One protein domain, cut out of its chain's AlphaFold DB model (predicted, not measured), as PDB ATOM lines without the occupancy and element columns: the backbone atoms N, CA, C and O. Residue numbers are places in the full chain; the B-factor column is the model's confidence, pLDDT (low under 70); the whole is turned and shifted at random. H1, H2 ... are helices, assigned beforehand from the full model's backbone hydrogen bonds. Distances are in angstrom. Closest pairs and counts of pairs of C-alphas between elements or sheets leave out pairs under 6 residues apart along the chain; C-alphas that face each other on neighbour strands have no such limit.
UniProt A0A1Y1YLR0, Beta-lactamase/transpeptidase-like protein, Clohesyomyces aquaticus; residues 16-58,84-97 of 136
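AT A GLANCE: This is residues 16 to 58 and 84 to 97 of the 136 residues of the protein "Beta-lactamase/transpeptidase-like protein" of Clohesyomyces aquaticus (UniProt A0A1Y1YLR0). The longest helix, H1, makes one side of a rounded body, with H2 leading off about perpendicular to it and the short H3 packed on residues 16 to 22 of H1. The long unnamed stretch 43 to 58 folds back, and its residues 51 to 52 pair antiparallel with 94 to 95. The printed part has 57 residues, three named helices in the order H1, H2, H3 and no named strand; it is all helix by class, with under half its residues in named elements, and compact, with a radius of gyration of the C-alphas of 11.1 A and spans of 26 by 24 by 18 A.

IN THESE COORDINATES: H1, residues 16 to 29, runs 20.0 A from C-alpha 16 at (260.266, 346.733, 127.557). H2 is residues 33 to 42, 12.3 A; H3 is residues 89 to 92, ending at (255.778, 337.628, 130.032).

HOW THE PARTS SIT: H1 touches H2 with residues 22 to 26 alone, at 86 degrees; the closest C-alphas, of Thr 26 and Tyr 33, are 5.2 A apart. H1 touches H3, closest at the C-alphas of Phe 18 and Ala 91, 4.9 A. In H1 and H2 every O i to N i+4 pair is within hydrogen-bond range; H3 is too short for one.

THE WHOLE: Residues 59 to 83 are not printed; C-alphas 58 and 84 are 12.9 A apart. Residues 55 to 56 have pLDDT under 70.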
ATOM      1  N   ILE A  16     260.351 345.487 126.786       95.94
ATOM      2  CA  ILE A  16     260.266 346.733 127.557       95.94
ATOM      3  C   ILE A  16     259.082 347.581 127.086       95.94
ATOM      4  O   ILE A  16     258.431 348.232 127.895       95.94
ATOM      5  N   ALA A  17     258.743 347.542 125.794       95.06
ATOM      6  CA  ALA A  17     257.565 348.249 125.296       95.06
ATOM      7  C   ALA A  17     256.259 347.672 125.877       95.06
ATOM      8  O   ALA A  17     255.350 348.435 126.200       95.06
ATOM      9  N   PHE A  18     256.178 346.349 126.069       96.44
ATOM     10  CA  PHE A  18     255.037 345.699 126.725       96.44
ATOM     11  C   PHE A  18     254.997 345.961 128.237       96.44
ATOM     12  O   PHE A  18     253.913 346.175 128.782       96.44
ATOM     13  N   ALA A  19     256.153 346.020 128.905       96.75
ATOM     14  CA  ALA A  19     256.262 346.443 130.305       96.75
ATOM     15  C   ALA A  19     255.716 347.869 130.497       96.75
ATOM     16  O   ALA A  19     254.814 348.105 131.298       96.75
ATOM     17  N   VAL A  20     256.172 348.813 129.665       97.00
ATOM     18  CA  VAL A  20     255.683 350.202 129.670       97.00
ATOM     19  C   VAL A  20     254.179 350.272 129.395       97.00
ATOM     20  O   VAL A  20     253.484 351.069 130.020       97.00
ATOM     21  N   LEU A  21     253.647 349.438 128.496       96.38
ATOM     22  CA  LEU A  21     252.205 349.378 128.254       96.38
ATOM     23  C   LEU A  21     251.428 348.930 129.505       96.38
ATOM     24  O   LEU A  21     250.385 349.511 129.801       96.38
ATOM     25  N   GLY A  22     251.940 347.952 130.258       95.56
ATOM     26  CA  GLY A  22     251.355 347.521 131.534       95.56
ATOM     27  C   GLY A  22     251.316 348.642 132.577       95.56
ATOM     28  O   GLY A  22     250.286 348.855 133.224       95.56
ATOM     29  N   GLU A  23     252.395 349.420 132.674       96.31
ATOM     30  CA  GLU A  23     252.468 350.604 133.541       96.31
ATOM     31  C   GLU A  23     251.479 351.694 133.118       96.31
ATOM     32  O   GLU A  23     250.793 352.284 133.955       96.31
ATOM     33  N   ILE A  24     251.348 351.944 131.811       97.56
ATOM     34  CA  ILE A  24     250.363 352.896 131.285       97.56
ATOM     35  C   ILE A  24     248.952 352.451 131.665       97.56
ATOM     36  O   ILE A  24     248.206 353.265 132.203       97.56
ATOM     37  N   ILE A  25     248.600 351.178 131.440       96.38
ATOM     38  CA  ILE A  25     247.286 350.617 131.797       96.38
ATOM     39  C   ILE A  25     247.000 350.826 133.286       96.38
ATOM     40  O   ILE A  25     245.929 351.320 133.643       96.38
ATOM     41  N   THR A  26     247.965 350.509 134.149       96.00
ATOM     42  CA  THR A  26     247.830 350.690 135.602       96.00
ATOM     43  C   THR A  26     247.618 352.160 135.961       96.00
ATOM     44  O   THR A  26     246.702 352.505 136.707       96.00
ATOM     45  N   LYS A  27     248.411 353.057 135.369       97.44
ATOM     46  CA  LYS A  27     248.358 354.493 135.651       97.44
ATOM     47  C   LYS A  27     247.054 355.148 135.201       97.44
ATOM     48  O   LYS A  27     246.517 355.972 135.935       97.44
ATOM     49  N   VAL A  28     246.552 354.820 134.009       98.19
ATOM     50  CA  VAL A  28     245.334 355.457 133.467       98.19
ATOM     51  C   VAL A  28     244.055 354.918 134.098       98.19
ATOM     52  O   VAL A  28     243.060 355.632 134.162       98.19
ATOM     53  N   SER A  29     244.072 353.671 134.567       97.19
ATOM     54  CA  SER A  29     242.922 353.036 135.216       97.19
ATOM     55  C   SER A  29     242.865 353.263 136.728       97.19
ATOM     56  O   SER A  29     241.802 353.108 137.324       97.19
ATOM     57  N   GLY A  30     244.006 353.566 137.358       97.56
ATOM     58  CA  GLY A  30     244.148 353.598 138.814       97.56
ATOM     59  C   GLY A  30     244.078 352.216 139.476       97.56
ATOM     60  O   GLY A  30     243.890 352.139 140.690       97.56
ATOM     61  N   ARG A  31     244.189 351.123 138.707       96.19
ATOM     62  CA  ARG A  31     244.048 349.742 139.196       96.19
ATOM     63  C   ARG A  31     245.205 348.868 138.708       96.19
ATOM     64  O   ARG A  31     245.664 349.071 137.587       96.19
ATOM     65  N   PRO A  32     245.663 347.873 139.489       93.38
ATOM     66  CA  PRO A  32     246.767 347.014 139.068       93.38
ATOM     67  C   PRO A  32     246.464 346.264 137.763       93.38
ATOM     68  O   PRO A  32     245.375 345.707 137.603       93.38
ATOM     69  N   TYR A  33     247.451 346.190 136.865       93.69
ATOM     70  CA  TYR A  33     247.351 345.488 135.579       93.69
ATOM     71  C   TYR A  33     246.747 344.077 135.691       93.69
ATOM     72  O   TYR A  33     245.834 343.741 134.941       93.69
ATOM     73  N   HIS A  34     247.211 343.264 136.648       92.12
ATOM     74  CA  HIS A  34     246.756 341.877 136.806       92.12
ATOM     75  C   HIS A  34     245.264 341.774 137.169       92.12
ATOM     76  O   HIS A  34     244.588 340.853 136.719       92.12
ATOM     77  N   ILE A  35     244.727 342.745 137.916       93.94
ATOM     78  CA  ILE A  35     243.297 342.809 138.241       93.94
ATOM     79  C   ILE A  35     242.482 343.122 136.987       93.94
ATOM     80  O   ILE A  35     241.481 342.466 136.714       93.94
ATOM     81  N   LEU A  36     242.935 344.085 136.182       95.25
ATOM     82  CA  LEU A  36     242.260 344.431 134.930       95.25
ATOM     83  C   LEU A  36     242.319 343.303 133.906       95.25
ATOM     84  O   LEU A  36     241.341 343.072 133.201       95.25
ATOM     85  N   LEU A  37     243.446 342.597 133.827       94.19
ATOM     86  CA  LEU A  37     243.582 341.410 132.995       94.19
ATOM     87  C   LEU A  37     242.567 340.339 133.418       94.19
ATOM     88  O   LEU A  37     241.854 339.799 132.569       94.19
ATOM     89  N   GLN A  38     242.468 340.075 134.724       94.19
ATOM     90  CA  GLN A  38     241.522 339.106 135.266       94.19
ATOM     91  C   GLN A  38     240.072 339.479 134.936       94.19
ATOM     92  O   GLN A  38     239.325 338.645 134.435       94.19
ATOM     93  N   GLU A  39     239.671 340.719 135.201       95.69
ATOM     94  CA  GLU A  39     238.271 341.145 135.087       95.69
ATOM     95  C   GLU A  39     237.813 341.367 133.649       95.69
ATOM     96  O   GLU A  39     236.669 341.058 133.320       95.69
ATOM     97  N   ASN A  40     238.687 341.891 132.791       95.12
ATOM     98  CA  ASN A  40     238.292 342.310 131.447       95.12
ATOM     99  C   ASN A  40     238.572 341.251 130.379       95.12
ATOM    100  O   ASN A  40     237.990 341.325 129.300       95.12
ATOM    101  N   ILE A  41     239.467 340.292 130.646       94.88
ATOM    102  CA  ILE A  41     239.872 339.281 129.659       94.88
ATOM    103  C   ILE A  41     239.682 337.871 130.210       94.88
ATOM    104  O   ILE A  41     238.943 337.085 129.621       94.88
ATOM    105  N   LEU A  42     240.320 337.524 131.332       95.25
ATOM    106  CA  LEU A  42     240.370 336.121 131.759       95.25
ATOM    107  C   LEU A  42     239.002 335.610 132.236       95.25
ATOM    108  O   LEU A  42     238.511 334.598 131.734       95.25
ATOM    109  N   ALA A  43     238.345 336.330 133.148       96.06
ATOM    110  CA  ALA A  43     237.048 335.931 133.688       96.06
ATOM    111  C   ALA A  43     235.929 335.904 132.625       96.06
ATOM    112  O   ALA A  43     235.237 334.885 132.552       96.06
ATOM    113  N   PRO A  44     235.766 336.918 131.746       96.44
ATOM    114  CA  PRO A  44     234.739 336.887 130.700       96.44
ATOM    115  C   PRO A  44     234.908 335.739 129.699       96.44
ATOM    116  O   PRO A  44     233.919 335.221 129.188       96.44
ATOM    117  N   LEU A  45     236.148 335.310 129.440       96.75
ATOM    118  CA  LEU A  45     236.448 334.192 128.538       96.75
ATOM    119  C   LEU A  45     236.445 332.824 129.240       96.75
ATOM    120  O   LEU A  45     236.746 331.804 128.616       96.75
ATOM    121  N   GLY A  46     236.131 332.777 130.539       96.44
ATOM    122  CA  GLY A  46     236.164 331.544 131.326       96.44
ATOM    123  C   GLY A  46     237.566 330.929 131.424       96.44
ATOM    124  O   GLY A  46     237.704 329.704 131.515       96.44
ATOM    125  N   ILE A  47     238.610 331.754 131.360       96.00
ATOM    126  CA  ILE A  47     240.009 331.373 131.548       96.00
ATOM    127  C   ILE A  47     240.299 331.388 133.055       96.00
ATOM    128  O   ILE A  47     240.399 332.446 133.669       96.00
ATOM    129  N   ALA A  48     240.383 330.203 133.662       92.00
ATOM    130  CA  ALA A  48     240.371 330.037 135.122       92.00
ATOM    131  C   ALA A  48     241.689 329.500 135.706       92.00
ATOM    132  O   ALA A  48     241.892 329.531 136.914       92.00
ATOM    133  N   ARG A  49     242.580 328.981 134.858       92.00
ATOM    134  CA  ARG A  49     243.896 328.427 135.205       92.00
ATOM    135  C   ARG A  49     245.030 329.223 134.556       92.00
ATOM    136  O   ARG A  49     246.112 328.685 134.326       92.00
ATOM    137  N   THR A  50     244.767 330.487 134.235       92.50
ATOM    138  CA  THR A  50     245.795 331.466 133.884       92.50
ATOM    139  C   THR A  50     245.955 332.416 135.047       92.50
ATOM    140  O   THR A  50     244.968 332.977 135.512       92.50
ATOM    141  N   LEU A  51     247.185 332.588 135.511       85.62
ATOM    142  CA  LEU A  51     247.496 333.451 136.638       85.62
ATOM    143  C   LEU A  51     248.793 334.211 136.385       85.62
ATOM    144  O   LEU A  51     249.643 333.796 135.598       85.62
ATOM    145  N   VAL A  52     248.917 335.335 137.073       83.31
ATOM    146  CA  VAL A  52     250.192 336.012 137.280       83.31
ATOM    147  C   VAL A  52     250.668 335.609 138.664       83.31
ATOM    148  O   VAL A  52     249.882 335.672 139.610       83.31
ATOM    149  N   GLU A  53     251.926 335.197 138.785       78.44
ATOM    150  CA  GLU A  53     252.496 334.852 140.084       78.44
ATOM    151  C   GLU A  53     252.411 336.053 141.037       78.44
ATOM    152  O   GLU A  53     252.855 337.159 140.717       78.44
ATOM    153  N   LYS A  54     251.853 335.821 142.223       70.94
ATOM    154  CA  LYS A  54     251.937 336.731 143.357       70.94
ATOM    155  C   LYS A  54     252.566 335.948 144.502       70.94
ATOM    156  O   LYS A  54     252.068 334.882 144.839       70.94
ATOM    157  N   ASP A  55     253.680 336.444 145.031       63.94
ATOM    158  CA  ASP A  55     254.333 335.902 146.231       63.94
ATOM    159  C   ASP A  55     254.629 334.380 146.216       63.94
ATOM    160  O   ASP A  55     254.638 333.749 147.265       63.94
ATOM    161  N   GLN A  56     254.924 333.788 145.047       60.88
ATOM    162  CA  GLN A  56     255.207 332.347 144.865       60.88
ATOM    163  C   GLN A  56     254.022 331.390 145.107       60.88
ATOM    164  O   GLN A  56     254.231 330.179 145.221       60.88
ATOM    165  N   ASP A  57     252.781 331.886 145.099       70.00
ATOM    166  CA  ASP A  57     251.570 331.058 145.198       70.00
ATOM    167  C   ASP A  57     251.288 330.306 143.881       70.00
ATOM    168  O   ASP A  57     250.360 330.606 143.122       70.00
ATOM    169  N   LEU A  58     252.121 329.313 143.575       77.69
ATOM    170  CA  LEU A  58     251.898 328.412 142.452       77.69
ATOM    171  C   LEU A  58     250.839 327.371 142.810       77.69
ATOM    172  O   LEU A  58     250.840 326.783 143.889       77.69
ATOM    173  N   THR A  84     253.460 339.914 140.022       90.00
ATOM    174  CA  THR A  84     252.576 341.093 139.942       90.00
ATOM    175  C   THR A  84     253.255 342.425 140.252       90.00
ATOM    176  O   THR A  84     252.765 343.454 139.792       90.00
ATOM    177  N   ASP A  85     254.365 342.402 140.992       88.19
ATOM    178  CA  ASP A  85     255.086 343.598 141.443       88.19
ATOM    179  C   ASP A  85     256.270 343.955 140.534       88.19
ATOM    180  O   ASP A  85     256.962 344.953 140.743       88.19
ATOM    181  N   THR A  86     256.518 343.147 139.502       91.12
ATOM    182  CA  THR A  86     257.595 343.388 138.543       91.12
ATOM    183  C   THR A  86     257.081 344.092 137.293       91.12
ATOM    184  O   THR A  86     256.055 343.723 136.729       91.12
ATOM    185  N   ALA A  87     257.855 345.045 136.768       89.50
ATOM    186  CA  ALA A  87     257.500 345.755 135.534       89.50
ATOM    187  C   ALA A  87     257.328 344.812 134.321       89.50
ATOM    188  O   ALA A  87     256.603 345.117 133.379       89.50
ATOM    189  N   MET A  88     257.986 343.648 134.331       93.88
ATOM    190  CA  MET A  88     257.946 342.673 133.234       93.88
ATOM    191  C   MET A  88     256.678 341.811 133.216       93.88
ATOM    192  O   MET A  88     256.490 341.025 132.283       93.88
ATOM    193  N   VAL A  89     255.790 341.971 134.202       93.56
ATOM    194  CA  VAL A  89     254.567 341.179 134.353       93.56
ATOM    195  C   VAL A  89     253.693 341.171 133.098       93.56
ATOM    196  O   VAL A  89     253.246 340.113 132.656       93.56
ATOM    197  N   SER A  90     253.517 342.327 132.457       95.06
ATOM    198  CA  SER A  90     252.701 342.479 131.247       95.06
ATOM    199  C   SER A  90     253.405 342.024 129.967       95.06
ATOM    200  O   SER A  90     252.769 341.947 128.917       95.06
ATOM    201  N   ALA A  91     254.709 341.746 130.029       95.44
ATOM    202  CA  ALA A  91     255.499 341.292 128.889       95.44
ATOM    203  C   ALA A  91     255.655 339.765 128.840       95.44
ATOM    204  O   ALA A  91     255.847 339.211 127.759       95.44
ATOM    205  N   GLY A  92     255.581 339.080 129.985       91.88
ATOM    206  CA  GLY A  92     255.778 337.628 130.032       91.88
ATOM    207  C   GLY A  92     255.500 336.958 131.376       91.88
ATOM    208  O   GLY A  92     255.998 335.861 131.597       91.88
ATOM    209  N   GLY A  93     254.747 337.590 132.280       91.25
ATOM    210  CA  GLY A  93     254.499 337.067 133.631       91.25
ATOM    211  C   GLY A  93     253.344 336.070 133.754       91.25
ATOM    212  O   GLY A  93     252.979 335.715 134.870       91.25
ATOM    213  N   LEU A  94     252.720 335.654 132.645       92.38
ATOM    214  CA  LEU A  94     251.567 334.755 132.688       92.38
ATOM    215  C   LEU A  94     251.983 333.288 132.715       92.38
ATOM    216  O   LEU A  94     252.674 332.802 131.821       92.38
ATOM    217  N   LEU A  95     251.447 332.572 133.696       92.00
ATOM    218  CA  LEU A  95     251.414 331.119 133.751       92.00
ATOM    219  C   LEU A  95     250.043 330.674 133.249       92.00
ATOM    220  O   LEU A  95     249.019 331.170 133.715       92.00
ATOM    221  N   THR A  96     250.001 329.768 132.275       94.12
ATOM    222  CA  THR A  96     248.747 329.349 131.636       94.12
ATOM    223  C   THR A  96     248.751 327.864 131.297       94.12
ATOM    224  O   THR A  96     249.763 327.174 131.405       94.12
ATOM    225  N   THR A  97     247.597 327.367 130.862       95.12
ATOM    226  CA  THR A  97     247.424 326.009 130.347       95.12
ATOM    227  C   THR A  97     247.092 326.053 128.861       95.12
ATOM    228  O   THR A  97     246.504 327.017 128.374       95.12
TER     229      THR A  97